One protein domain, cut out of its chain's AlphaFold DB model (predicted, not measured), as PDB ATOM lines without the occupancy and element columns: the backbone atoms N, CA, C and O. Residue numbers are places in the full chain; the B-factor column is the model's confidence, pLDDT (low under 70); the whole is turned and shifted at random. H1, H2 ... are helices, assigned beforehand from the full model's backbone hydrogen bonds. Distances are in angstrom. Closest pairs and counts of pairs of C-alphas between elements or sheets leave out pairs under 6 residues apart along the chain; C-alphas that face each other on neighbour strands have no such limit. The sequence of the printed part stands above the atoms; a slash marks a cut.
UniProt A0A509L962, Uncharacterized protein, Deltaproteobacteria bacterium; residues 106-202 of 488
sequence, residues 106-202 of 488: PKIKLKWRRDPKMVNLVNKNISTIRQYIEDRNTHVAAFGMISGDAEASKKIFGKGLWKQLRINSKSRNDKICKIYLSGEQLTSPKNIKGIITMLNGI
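This is residues 106 to 202 of the 488 residues of an uncharacterized protein of Deltaproteobacteria bacterium (UniProt A0A509L962). Four short helices, H3, H4, H7 and H8, pack one beside the next in a stepped row, with H4 and H7 nearest the middle. H2 crosses H4 on one side of this row, H5 and H6 follow the chain round the other side, and residues 106 to 117, with H1, stick out past H2. The printed part has 97 residues with eight named helices, H1 to H8 in chain order, and no named strand; the class is all helix. It is compact, with a radius of gyration of the C-alphas of 13.2 A, and spans 34 by 30 by 22 A.

H7, residues 170 to 181, and H8, residues 189 to 200, form a helical hairpin; they touch at a shallow tilt of 32 degrees, opposite ways, with the closest C-alphas, those of Ile 176 and Ile 196, 7.0 A apart. The hub is H4, residues 141 to 147, which H7 touches with residues 173 to 177 alone, the same way at a shallow tilt of 28 degrees; C-alphas 142 and 177 are closest, at 6.3 A. H3, residues 126 to 134, forms a helical hairpin with H4, opposite ways at 32 degrees, a shallow tilt only just short of steep; C-alphas 129 and 141 are closest, at 5.4 A. H2, residues 116 to 124, touches H4 about perpendicular, at 78 degrees, with C-alphas 122 and 145 closest, at 5.4 A. H5, residues 150 to 157, and H4 touch only at the corner, C-alphas 147 and 153 being closest, at 5.1 A. H5 and H6, residues 159 to 167, only just touch, and only at the corner, with 3 pairs of C-alphas within 8 A; the closest, 154 and 162, are 5.7 A apart. H1, residues 106 to 112, is close to H2 but not clearly touching, with C-alphas 112 and 118 closest, at 7.6 A. Every O i to N i+4 pair is within hydrogen-bond range in H1, H2, H3, H5, H7 and H8; in H4 it is 2 of 3 and in H6 4 of 5.

H7 measures 16.0 A and H8 16.3 A from first to last C-alpha; H6 measures 12.9 A, H3 12.4 A, H2 12.0 A, H1 10.5 A, H5 10.3 A and H4 10.0 A. H1 begins at C-alpha 106, (57.649, 53.338, 24.547), and H8 ends at C-alpha 200, (33.409, 49.062, 39.717).

The C-alphas farthest apart, those of Pro 106 and Lys 159, are 37.1 A apart. The printed part has no cut and no long link. Its mean pLDDT is 77.5; residues 106 to 115 and 182 to 190 are under 70.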
ATOM      1  N   PRO A 106      56.287  53.840  24.773       43.19
ATOM      2  CA  PRO A 106      57.649  53.338  24.547       43.19
ATOM      3  C   PRO A 106      58.478  53.177  25.831       43.19
ATOM      4  O   PRO A 106      59.285  52.251  25.927       43.19
ATOM      5  N   LYS A 107      58.238  54.016  26.852       40.44
ATOM      6  CA  LYS A 107      58.937  53.948  28.149       40.44
ATOM      7  C   LYS A 107      58.521  52.720  28.975       40.44
ATOM      8  O   LYS A 107      59.363  52.094  29.614       40.44
ATOM      9  N   ILE A 108      57.250  52.312  28.907       41.84
ATOM     10  CA  ILE A 108      56.735  51.092  29.567       41.84
ATOM     11  C   ILE A 108      57.246  49.835  28.845       41.84
ATOM     12  O   ILE A 108      57.618  48.854  29.493       41.84
ATOM     13  N   LYS A 109      57.348  49.901  27.509       40.88
ATOM     14  CA  LYS A 109      57.886  48.840  26.639       40.88
ATOM     15  C   LYS A 109      59.319  48.437  27.023       40.88
ATOM     16  O   LYS A 109      59.660  47.261  26.941       40.88
ATOM     17  N   LEU A 110      60.134  49.393  27.473       36.91
ATOM     18  CA  LEU A 110      61.505  49.172  27.952       36.91
ATOM     19  C   LEU A 110      61.577  48.666  29.401       36.91
ATOM     20  O   LEU A 110      62.463  47.873  29.707       36.91
ATOM     21  N   LYS A 111      60.653  49.085  30.276       41.06
ATOM     22  CA  LYS A 111      60.653  48.706  31.702       41.06
ATOM     23  C   LYS A 111      60.192  47.258  31.926       41.06
ATOM     24  O   LYS A 111      60.863  46.515  32.630       41.06
ATOM     25  N   TRP A 112      59.116  46.818  31.261       44.38
ATOM     26  CA  TRP A 112      58.609  45.436  31.380       44.38
ATOM     27  C   TRP A 112      59.525  44.400  30.729       44.38
ATOM     28  O   TRP A 112      59.695  43.311  31.264       44.38
ATOM     29  N   ARG A 113      60.171  44.753  29.609       48.00
ATOM     30  CA  ARG A 113      61.198  43.909  28.970       48.00
ATOM     31  C   ARG A 113      62.425  43.667  29.858       48.00
ATOM     32  O   ARG A 113      63.273  42.866  29.486       48.00
ATOM     33  N   ARG A 114      62.538  44.374  30.986       51.41
ATOM     34  CA  ARG A 114      63.688  44.341  31.890       51.41
ATOM     35  C   ARG A 114      63.347  43.943  33.324       51.41
ATOM     36  O   ARG A 114      64.276  43.937  34.116       51.41
ATOM     37  N   ASP A 115      62.093  43.631  33.674       63.09
ATOM     38  CA  ASP A 115      61.763  43.144  35.021       63.09
ATOM     39  C   ASP A 115      61.815  41.606  35.055       63.09
ATOM     40  O   ASP A 115      60.858  40.946  34.626       63.09
ATOM     41  N   PRO A 116      62.912  41.000  35.555       70.62
ATOM     42  CA  PRO A 116      63.075  39.551  35.540       70.62
ATOM     43  C   PRO A 116      62.045  38.863  36.440       70.62
ATOM     44  O   PRO A 116      61.681  37.717  36.187       70.62
ATOM     45  N   LYS A 117      61.518  39.559  37.461       71.31
ATOM     46  CA  LYS A 117      60.509  38.997  38.367       71.31
ATOM     47  C   LYS A 117      59.202  38.748  37.630       71.31
ATOM     48  O   LYS A 117      58.615  37.682  37.787       71.31
ATOM     49  N   MET A 118      58.779  39.688  36.784       71.12
ATOM     50  CA  MET A 118      57.553  39.543  35.998       71.12
ATOM     51  C   MET A 118      57.664  38.451  34.937       71.12
ATOM     52  O   MET A 118      56.726  37.674  34.769       71.12
ATOM     53  N   VAL A 119      58.809  38.355  34.258       74.06
ATOM     54  CA  VAL A 119      59.065  37.280  33.283       74.06
ATOM     55  C   VAL A 119      59.046  35.915  33.972       74.06
ATOM     56  O   VAL A 119      58.353  35.007  33.514       74.06
ATOM     57  N   ASN A 120      59.724  35.789  35.115       78.50
ATOM     58  CA  ASN A 120      59.729  34.555  35.898       78.50
ATOM     59  C   ASN A 120      58.328  34.182  36.392       78.50
ATOM     60  O   ASN A 120      57.961  33.012  36.350       78.50
ATOM     61  N   LEU A 121      57.529  35.163  36.816       79.19
ATOM     62  CA  LEU A 121      56.161  34.939  37.276       79.19
ATOM     63  C   LEU A 121      55.248  34.436  36.141       79.19
ATOM     64  O   LEU A 121      54.496  33.483  36.335       79.19
ATOM     65  N   VAL A 122      55.352  35.028  34.944       81.00
ATOM     66  CA  VAL A 122      54.623  34.562  33.750       81.00
ATOM     67  C   VAL A 122      55.040  33.145  33.377       81.00
ATOM     68  O   VAL A 122      54.173  32.301  33.175       81.00
ATOM     69  N   ASN A 123      56.346  32.875  33.318       81.38
ATOM     70  CA  ASN A 123      56.865  31.556  32.954       81.38
ATOM     71  C   ASN A 123      56.434  30.485  33.958       81.38
ATOM     72  O   ASN A 123      55.982  29.418  33.552       81.38
ATOM     73  N   LYS A 124      56.500  30.794  35.257       87.75
ATOM     74  CA  LYS A 124      56.056  29.894  36.328       87.75
ATOM     75  C   LYS A 124      54.584  29.496  36.177       87.75
ATOM     76  O   LYS A 124      54.237  28.356  36.459       87.75
ATOM     77  N   ASN A 125      53.739  30.419  35.720       88.75
ATOM     78  CA  ASN A 125      52.284  30.248  35.680       88.75
ATOM     79  C   ASN A 125      51.726  30.077  34.249       88.75
ATOM     80  O   ASN A 125      50.521  30.211  34.030       88.75
ATOM     81  N   ILE A 126      52.580  29.796  33.255       87.12
ATOM     82  CA  ILE A 126      52.207  29.823  31.830       87.12
ATOM     83  C   ILE A 126      51.138  28.791  31.456       87.12
ATOM     84  O   ILE A 126      50.252  29.100  30.657       87.12
ATOM     85  N   SER A 127      51.191  27.593  32.042       87.81
ATOM     86  CA  SER A 127      50.210  26.522  31.819       87.81
ATOM     87  C   SER A 127      48.807  26.968  32.227       87.81
ATOM     88  O   SER A 127      47.866  26.856  31.449       87.81
ATOM     89  N   THR A 128      48.675  27.585  33.394       88.31
ATOM     90  CA  THR A 128      47.396  28.098  33.895       88.31
ATOM     91  C   THR A 128      46.871  29.253  33.060       88.31
ATOM     92  O   THR A 128      45.673  29.345  32.801       88.31
ATOM     93  N   ILE A 129      47.749  30.152  32.611       85.69
ATOM     94  CA  ILE A 129      47.312  31.252  31.749       85.69
ATOM     95  C   ILE A 129      46.749  30.702  30.432       85.69
ATOM     96  O   ILE A 129      45.721  31.195  29.970       85.69
ATOM     97  N   ARG A 130      47.377  29.663  29.859       85.38
ATOM     98  CA  ARG A 130      46.849  28.964  28.675       85.38
ATOM     99  C   ARG A 130      45.497  28.327  28.962       85.38
ATOM    100  O   ARG A 130      44.565  28.603  28.216       85.38
ATOM    101  N   GLN A 131      45.363  27.617  30.081       88.88
ATOM    102  CA  GLN A 131      44.090  27.024  30.488       88.88
ATOM    103  C   GLN A 131      42.977  28.079  30.584       88.88
ATOM    104  O   GLN A 131      41.908  27.908  30.010       88.88
ATOM    105  N   TYR A 132      43.235  29.240  31.204       88.19
ATOM    106  CA  TYR A 132      42.252  30.332  31.248       88.19
ATOM    107  C   TYR A 132      41.848  30.842  29.859       88.19
ATOM    108  O   TYR A 132      40.720  31.303  29.684       88.19
ATOM    109  N   ILE A 133      42.755  30.824  28.885       85.38
ATOM    110  CA  ILE A 133      42.463  31.252  27.514       85.38
ATOM    111  C   ILE A 133      41.634  30.189  26.790       85.38
ATOM    112  O   ILE A 133      40.629  30.539  26.167       85.38
ATOM    113  N   GLU A 134      42.023  28.920  26.908       89.94
ATOM    114  CA  GLU A 134      41.337  27.762  26.320       89.94
ATOM    115  C   GLU A 134      39.905  27.633  26.855       89.94
ATOM    116  O   GLU A 134      38.958  27.525  26.074       89.94
ATOM    117  N   ASP A 135      39.722  27.832  28.162       90.56
ATOM    118  CA  ASP A 135      38.417  27.852  28.833       90.56
ATOM    119  C   ASP A 135      37.588  29.114  28.525       90.56
ATOM    120  O   ASP A 135      36.525  29.332  29.109       90.56
ATOM    121  N   ARG A 136      38.082  30.009  27.658       90.19
ATOM    122  CA  ARG A 136      37.475  31.314  27.328       90.19
ATOM    123  C   ARG A 136      37.314  32.258  28.531       90.19
ATOM    124  O   ARG A 136      36.652  33.292  28.441       90.19
ATOM    125  N   ASN A 137      38.032  32.004  29.620       92.12
ATOM    126  CA  ASN A 137      38.129  32.836  30.823       92.12
ATOM    127  C   ASN A 137      39.203  33.938  30.703       92.12
ATOM    128  O   ASN A 137      39.845  34.343  31.675       92.12
ATOM    129  N   THR A 138      39.373  34.490  29.499       88.69
ATOM    130  CA  THR A 138      40.439  35.459  29.169       88.69
ATOM    131  C   THR A 138      40.405  36.741  30.007       88.69
ATOM    132  O   THR A 138      41.427  37.406  30.159       88.69
ATOM    133  N   HIS A 139      39.250  37.095  30.573       88.50
ATOM    134  CA  HIS A 139      39.066  38.275  31.412       88.50
ATOM    135  C   HIS A 139      39.720  38.141  32.798       88.50
ATOM    136  O   HIS A 139      40.003  39.166  33.409       88.50
ATOM    137  N   VAL A 140      39.997  36.929  33.294       92.81
ATOM    138  CA  VAL A 140      40.733  36.696  34.558       92.81
ATOM    139  C   VAL A 140      42.145  36.145  34.352       92.81
ATOM    140  O   VAL A 140      42.885  36.001  35.323       92.81
ATOM    141  N   ALA A 141      42.565  35.904  33.107       89.31
ATOM    142  CA  ALA A 141      43.879  35.341  32.779       89.31
ATOM    143  C   ALA A 141      45.052  36.142  33.381       89.31
ATOM    144  O   ALA A 141      46.040  35.563  33.832       89.31
ATOM    145  N   ALA A 142      44.914  37.469  33.473       85.88
ATOM    146  CA  ALA A 142      45.908  38.341  34.097       85.88
ATOM    147  C   ALA A 142      46.115  38.050  35.598       85.88
ATOM    148  O   ALA A 142      47.194  38.302  36.123       85.88
ATOM    149  N   PHE A 143      45.118  37.503  36.299       88.25
ATOM    150  CA  PHE A 143      45.272  37.054  37.688       88.25
ATOM    151  C   PHE A 143      45.873  35.656  37.784       88.25
ATOM    152  O   PHE A 143      46.584  35.386  38.746       88.25
ATOM    153  N   GLY A 144      45.692  34.815  36.760       87.25
ATOM    154  CA  GLY A 144      46.419  33.551  36.624       87.25
ATOM    155  C   GLY A 144      47.933  33.753  36.588       87.25
ATOM    156  O   GLY A 144      48.664  32.980  37.200       87.25
ATOM    157  N   MET A 145      48.402  34.855  35.985       85.00
ATOM    158  CA  MET A 145      49.809  35.268  36.079       85.00
ATOM    159  C   MET A 145      50.263  35.475  37.525       85.00
ATOM    160  O   MET A 145      51.398  35.159  37.836       85.00
ATOM    161  N   ILE A 146      49.409  36.007  38.402       84.50
ATOM    162  CA  ILE A 146      49.763  36.334  39.790       84.50
ATOM    163  C   ILE A 146      49.677  35.099  40.685       84.50
ATOM    164  O   ILE A 146      50.597  34.830  41.457       84.50
ATOM    165  N   SER A 147      48.558  34.381  40.619       87.25
ATOM    166  CA  SER A 147      48.220  33.346  41.594       87.25
ATOM    167  C   SER A 147      48.600  31.939  41.166       87.25
ATOM    168  O   SER A 147      48.658  31.061  42.015       87.25
ATOM    169  N   GLY A 148      48.825  31.697  39.877       87.38
ATOM    170  CA  GLY A 148      49.117  30.365  39.358       87.38
ATOM    171  C   GLY A 148      47.899  29.462  39.193       87.38
ATOM    172  O   GLY A 148      47.932  28.646  38.298       87.38
ATOM    173  N   ASP A 149      46.811  29.608  39.952       90.88
ATOM    174  CA  ASP A 149      45.528  28.937  39.677       90.88
ATOM    175  C   ASP A 149      44.330  29.657  40.336       90.88
ATOM    176  O   ASP A 149      44.485  30.700  40.990       90.88
ATOM    177  N   ALA A 150      43.122  29.112  40.144       88.19
ATOM    178  CA  ALA A 150      41.876  29.668  40.667       88.19
ATOM    179  C   ALA A 150      41.727  29.538  42.195       88.19
ATOM    180  O   ALA A 150      41.135  30.427  42.813       88.19
ATOM    181  N   GLU A 151      42.233  28.469  42.812       90.94
ATOM    182  CA  GLU A 151      42.185  28.268  44.268       90.94
ATOM    183  C   GLU A 151      43.180  29.188  44.977       90.94
ATOM    184  O   GLU A 151      42.830  29.874  45.940       90.94
ATOM    185  N   ALA A 152      44.384  29.323  44.433       89.06
ATOM    186  CA  ALA A 152      45.371  30.302  44.853       89.06
ATOM    187  C   ALA A 152      44.835  31.732  44.697       89.06
ATOM    188  O   ALA A 152      44.986  32.549  45.605       89.06
ATOM    189  N   SER A 153      44.124  32.034  43.605       86.38
ATOM    190  CA  SER A 153      43.436  33.321  43.435       86.38
ATOM    191  C   SER A 153      42.377  33.550  44.522       86.38
ATOM    192  O   SER A 153      42.344  34.616  45.140       86.38
ATOM    193  N   LYS A 154      41.536  32.550  44.827       90.69
ATOM    194  CA  LYS A 154      40.565  32.633  45.936       90.69
ATOM    195  C   LYS A 154      41.245  32.833  47.288       90.69
ATOM    196  O   LYS A 154      40.697  33.561  48.113       90.69
ATOM    197  N   LYS A 155      42.408  32.218  47.518       88.75
ATOM    198  CA  LYS A 155      43.188  32.365  48.755       88.75
ATOM    199  C   LYS A 155      43.809  33.760  48.882       88.75
ATOM    200  O   LYS A 155      43.744  34.346  49.955       88.75
ATOM    201  N   ILE A 156      44.358  34.304  47.793       84.38
ATOM    202  CA  ILE A 156      45.003  35.630  47.764       84.38
ATOM    203  C   ILE A 156      43.968  36.756  47.877       84.38
ATOM    204  O   ILE A 156      44.125  37.671  48.683       84.38
ATOM    205  N   PHE A 157      42.906  36.701  47.072       83.81
ATOM    206  CA  PHE A 157      41.921  37.783  46.975       83.81
ATOM    207  C   PHE A 157      40.735  37.605  47.936       83.81
ATOM    208  O   PHE A 157      40.018  38.562  48.229       83.81
ATOM    209  N   GLY A 158      40.504  36.389  48.434       89.00
ATOM    210  CA  GLY A 158      39.298  36.013  49.168       89.00
ATOM    211  C   GLY A 158      38.127  35.655  48.243       89.00
ATOM    212  O   GLY A 158      37.995  36.156  47.121       89.00
ATOM    213  N   LYS A 159      37.210  34.807  48.735       91.00
ATOM    214  CA  LYS A 159      36.051  34.287  47.974       91.00
ATOM    215  C   LYS A 159      35.178  35.393  47.366       91.00
ATOM    216  O   LYS A 159      34.763  35.288  46.213       91.00
ATOM    217  N   GLY A 160      34.894  36.447  48.136       88.19
ATOM    218  CA  GLY A 160      34.042  37.556  47.698       88.19
ATOM    219  C   GLY A 160      34.668  38.375  46.569       88.19
ATOM    220  O   GLY A 160      34.020  38.616  45.551       88.19
ATOM    221  N   LEU A 161      35.942  38.747  46.716       85.31
ATOM    222  CA  LEU A 161      36.652  39.557  45.729       85.31
ATOM    223  C   LEU A 161      36.903  38.778  44.440       85.31
ATOM    224  O   LEU A 161      36.676  39.292  43.349       85.31
ATOM    225  N   TRP A 162      37.276  37.504  44.563       90.94
ATOM    226  CA  TRP A 162      37.432  36.624  43.410       90.94
ATOM    227  C   TRP A 162      36.131  36.477  42.613       90.94
ATOM    228  O   TRP A 162      36.141  36.514  41.383       90.94
ATOM    229  N   LYS A 163      34.979  36.376  43.293       92.25
ATOM    230  CA  LYS A 163      33.671  36.373  42.619       92.25
ATOM    231  C   LYS A 163      33.452  37.658  41.810       92.25
ATOM    232  O   LYS A 163      32.949  37.556  40.697       92.25
ATOM    233  N   GLN A 164      33.856  38.820  42.328       89.62
ATOM    234  CA  GLN A 164      33.764  40.097  41.608       89.62
ATOM    235  C   GLN A 164      34.713  40.162  40.403       89.62
ATOM    236  O   GLN A 164      34.310  40.586  39.325       89.62
ATOM    237  N   LEU A 165      35.953  39.691  40.550       89.88
ATOM    238  CA  LEU A 165      36.913  39.634  39.444       89.88
ATOM    239  C   LEU A 165      36.402  38.763  38.288       89.88
ATOM    240  O   LEU A 165      36.528  39.150  37.130       89.88
ATOM    241  N   ARG A 166      35.747  37.636  38.577       92.62
ATOM    242  CA  ARG A 166      35.179  36.750  37.543       92.62
ATOM    243  C   ARG A 166      33.985  37.322  36.775       92.62
ATOM    244  O   ARG A 166      33.655  36.800  35.724       92.62
ATOM    245  N   ILE A 167      33.309  38.347  37.287       92.19
ATOM    246  CA  ILE A 167      32.189  38.994  36.572       92.19
ATOM    247  C   ILE A 167      32.615  40.290  35.872       92.19
ATOM    248  O   ILE A 167      31.831  40.902  35.151       92.19
ATOM    249  N   ASN A 168      33.852  40.733  36.095       89.94
ATOM    250  CA  ASN A 168      34.381  41.944  35.492       89.94
ATOM    251  C   ASN A 168      34.760  41.736  34.025       89.94
ATOM    252  O   ASN A 168      35.160  40.657  33.593       89.94
ATOM    253  N   SER A 169      34.708  42.828  33.262       89.25
ATOM    254  CA  SER A 169      35.233  42.846  31.900       89.25
ATOM    255  C   SER A 169      36.754  42.677  31.895       89.25
ATOM    256  O   SER A 169      37.448  43.090  32.831       89.25
ATOM    257  N   LYS A 170      37.287  42.151  30.784       86.19
ATOM    258  CA  LYS A 170      38.736  42.031  30.562       86.19
ATOM    259  C   LYS A 170      39.457  43.359  30.804       86.19
ATOM    260  O   LYS A 170      40.407  43.401  31.569       86.19
ATOM    261  N   SER A 171      38.961  44.463  30.240       82.94
ATOM    262  CA  SER A 171      39.590  45.783  30.392       82.94
ATOM    263  C   SER A 171      39.678  46.254  31.847       82.94
ATOM    264  O   SER A 171      40.666  46.882  32.226       82.94
ATOM    265  N   ARG A 172      38.662  45.961  32.672       85.56
ATOM    266  CA  ARG A 172      38.682  46.311  34.098       85.56
ATOM    267  C   ARG A 172      39.695  45.453  34.853       85.56
ATOM    268  O   ARG A 172      40.499  45.993  35.606       85.56
ATOM    269  N   ASN A 173      39.694  44.149  34.610       88.81
ATOM    270  CA  ASN A 173      40.627  43.220  35.243       88.81
ATOM    271  C   ASN A 173      42.082  43.456  34.830       88.81
ATOM    272  O   ASN A 173      42.956  43.438  35.692       88.81
ATOM    273  N   ASP A 174      42.340  43.783  33.564       83.88
ATOM    274  CA  ASP A 174      43.668  44.173  33.085       83.88
ATOM    275  C   ASP A 174      44.181  45.399  33.848       83.88
ATOM    276  O   ASP A 174      45.349  45.455  34.225       83.88
ATOM    277  N   LYS A 175      43.309  46.377  34.127       81.12
ATOM    278  CA  LYS A 175      43.668  47.545  34.938       81.12
ATOM    279  C   LYS A 175      43.948  47.184  36.387       81.12
ATOM    280  O   LYS A 175      45.001  47.567  36.885       81.12
ATOM    281  N   ILE A 176      43.053  46.435  37.035       82.81
ATOM    282  CA  ILE A 176      43.242  45.968  38.419       82.81
ATOM    283  C   ILE A 176      44.582  45.236  38.544       82.81
ATOM    284  O   ILE A 176      45.371  45.541  39.433       82.81
ATOM    285  N   CYS A 177      44.857  44.313  37.619       83.25
ATOM    286  CA  CYS A 177      46.095  43.548  37.592       83.25
ATOM    287  C   CYS A 177      47.318  44.453  37.372       83.25
ATOM    288  O   CYS A 177      48.289  44.344  38.114       83.25
ATOM    289  N   LYS A 178      47.264  45.413  36.435       77.56
ATOM    290  CA  LYS A 178      48.350  46.392  36.232       77.56
ATOM    291  C   LYS A 178      48.675  47.184  37.499       77.56
ATOM    292  O   LYS A 178      49.849  47.344  37.805       77.56
ATOM    293  N   ILE A 179      47.655  47.659  38.213       74.19
ATOM    294  CA  ILE A 179      47.824  48.423  39.459       74.19
ATOM    295  C   ILE A 179      48.435  47.537  40.550       74.19
ATOM    296  O   ILE A 179      49.355  47.954  41.250       74.19
ATOM    297  N   TYR A 180      47.954  46.297  40.664       77.12
ATOM    298  CA  TYR A 180      48.490  45.324  41.613       77.12
ATOM    299  C   TYR A 180      49.970  45.011  41.343       77.12
ATOM    300  O   TYR A 180      50.781  44.982  42.264       77.12
ATOM    301  N   LEU A 181      50.333  44.827  40.071       75.00
ATOM    302  CA  LEU A 181      51.694  44.492  39.649       75.00
ATOM    303  C   LEU A 181      52.662  45.682  39.681       75.00
ATOM    304  O   LEU A 181      53.864  45.464  39.787       75.00
ATOM    305  N   SER A 182      52.184  46.932  39.608       69.75
ATOM    306  CA  SER A 182      53.067  48.111  39.620       69.75
ATOM    307  C   SER A 182      53.783  48.366  40.950       69.75
ATOM    308  O   SER A 182      54.662  49.219  40.992       69.75
ATOM    309  N   GLY A 183      53.465  47.631  42.021       58.47
ATOM    310  CA  GLY A 183      54.302  47.569  43.225       58.47
ATOM    311  C   GLY A 183      54.400  48.850  44.066       58.47
ATOM    312  O   GLY A 183      55.042  48.825  45.113       58.47
ATOM    313  N   GLU A 184      53.751  49.951  43.684       52.38
ATOM    314  CA  GLU A 184      53.632  51.153  44.515       52.38
ATOM    315  C   GLU A 184      52.714  50.847  45.710       52.38
ATOM    316  O   GLU A 184      51.508  50.979  45.602       52.38
ATOM    317  N   GLN A 185      53.259  50.344  46.825       48.44
ATOM    318  CA  GLN A 185      52.625  50.230  48.160       48.44
ATOM    319  C   GLN A 185      51.224  49.559  48.272       48.44
ATOM    320  O   GLN A 185      50.591  49.595  49.328       48.44
ATOM    321  N   LEU A 186      50.721  48.882  47.232       49.53
ATOM    322  CA  LEU A 186      49.341  48.364  47.161       49.53
ATOM    323  C   LEU A 186      49.189  46.851  47.400       49.53
ATOM    324  O   LEU A 186      48.145  46.278  47.098       49.53
ATOM    325  N   THR A 187      50.191  46.197  47.982       52.34
ATOM    326  CA  THR A 187      50.259  44.728  48.095       52.34
ATOM    327  C   THR A 187      49.316  44.105  49.129       52.34
ATOM    328  O   THR A 187      49.213  42.880  49.186       52.34
ATOM    329  N   SER A 188      48.588  44.892  49.930       62.22
ATOM    330  CA  SER A 188      47.606  44.322  50.857       62.22
ATOM    331  C   SER A 188      46.291  43.978  50.130       62.22
ATOM    332  O   SER A 188      45.759  44.812  49.391       62.22
ATOM    333  N   PRO A 189      45.681  42.800  50.372       61.53
ATOM    334  CA  PRO A 189      44.351  42.470  49.849       61.53
ATOM    335  C   PRO A 189      43.267  43.513  50.183       61.53
ATOM    336  O   PRO A 189      42.316  43.691  49.417       61.53
ATOM    337  N   LYS A 190      43.423  44.256  51.293       65.19
ATOM    338  CA  LYS A 190      42.540  45.377  51.666       65.19
ATOM    339  C   LYS A 190      42.585  46.506  50.627       65.19
ATOM    340  O   LYS A 190      41.532  47.028  50.262       65.19
ATOM    341  N   ASN A 191      43.763  46.808  50.084       70.12
ATOM    342  CA  ASN A 191      43.940  47.851  49.072       70.12
ATOM    343  C   ASN A 191      43.315  47.441  47.730       70.12
ATOM    344  O   ASN A 191      42.668  48.254  47.074       70.12
ATOM    345  N   ILE A 192      43.407  46.156  47.365       72.81
ATOM    346  CA  ILE A 192      42.774  45.612  46.151       72.81
ATOM    347  C   ILE A 192      41.252  45.715  46.231       72.81
ATOM    348  O   ILE A 192      40.611  46.089  45.248       72.81
ATOM    349  N   LYS A 193      40.659  45.426  47.397       78.19
ATOM    350  CA  LYS A 193      39.213  45.589  47.599       78.19
ATOM    351  C   LYS A 193      38.783  47.029  47.327       78.19
ATOM    352  O   LYS A 193      37.814  47.236  46.604       78.19
ATOM    353  N   GLY A 194      39.518  48.008  47.846       73.62
ATOM    354  CA  GLY A 194      39.243  49.419  47.588       73.62
ATOM    355  C   GLY A 194      39.402  49.808  46.108       73.62
ATOM    356  O   GLY A 194      38.518  50.464  45.555       73.62
ATOM    357  N   ILE A 195      40.456  49.324  45.439       74.12
ATOM    358  CA  ILE A 195      40.673  49.514  43.991       74.12
ATOM    359  C   ILE A 195      39.500  48.951  43.187       74.12
ATOM    360  O   ILE A 195      39.004  49.606  42.273       74.12
ATOM    361  N   ILE A 196      39.040  47.746  43.529       76.50
ATOM    362  CA  ILE A 196      37.929  47.083  42.846       76.50
ATOM    363  C   ILE A 196      36.625  47.835  43.084       76.50
ATOM    364  O   ILE A 196      35.917  48.106  42.117       76.50
ATOM    365  N   THR A 197      36.325  48.232  44.324       75.50
ATOM    366  CA  THR A 197      35.150  49.060  44.639       75.50
ATOM    367  C   THR A 197      35.155  50.341  43.808       75.50
ATOM    368  O   THR A 197      34.156  50.662  43.161       75.50
ATOM    369  N   MET A 198      36.294  51.035  43.745       72.25
ATOM    370  CA  MET A 198      36.420  52.258  42.959       72.25
ATOM    371  C   MET A 198      36.260  51.998  41.454       72.25
ATOM    372  O   MET A 198      35.467  52.672  40.803       72.25
ATOM    373  N   LEU A 199      36.966  51.011  40.891       75.38
ATOM    374  CA  LEU A 199      36.897  50.662  39.466       75.38
ATOM    375  C   LEU A 199      35.526  50.124  39.045       75.38
ATOM    376  O   LEU A 199      35.137  50.298  37.891       75.38
ATOM    377  N   ASN A 200      34.787  49.487  39.952       74.44
ATOM    378  CA  ASN A 200      33.409  49.062  39.717       74.44
ATOM    379  C   ASN A 200      32.448  50.256  39.680       74.44
ATOM    380  O   ASN A 200      31.487  50.226  38.917       74.44
ATOM    381  N   GLY A 201      32.744  51.325  40.428       71.75
ATOM    382  CA  GLY A 201      32.045  52.607  40.321       71.75
ATOM    383  C   GLY A 201      32.298  53.344  39.000       71.75
ATOM    384  O   GLY A 201      31.586  54.293  38.682       71.75
ATOM    385  N   ILE A 202      33.285  52.907  38.209       71.31
ATOM    386  CA  ILE A 202      33.596  53.473  36.895       71.31
ATOM    387  C   ILE A 202      33.046  52.560  35.800       71.31
ATOM    388  O   ILE A 202      33.299  51.350  35.747       71.31
TER     389      ILE A 202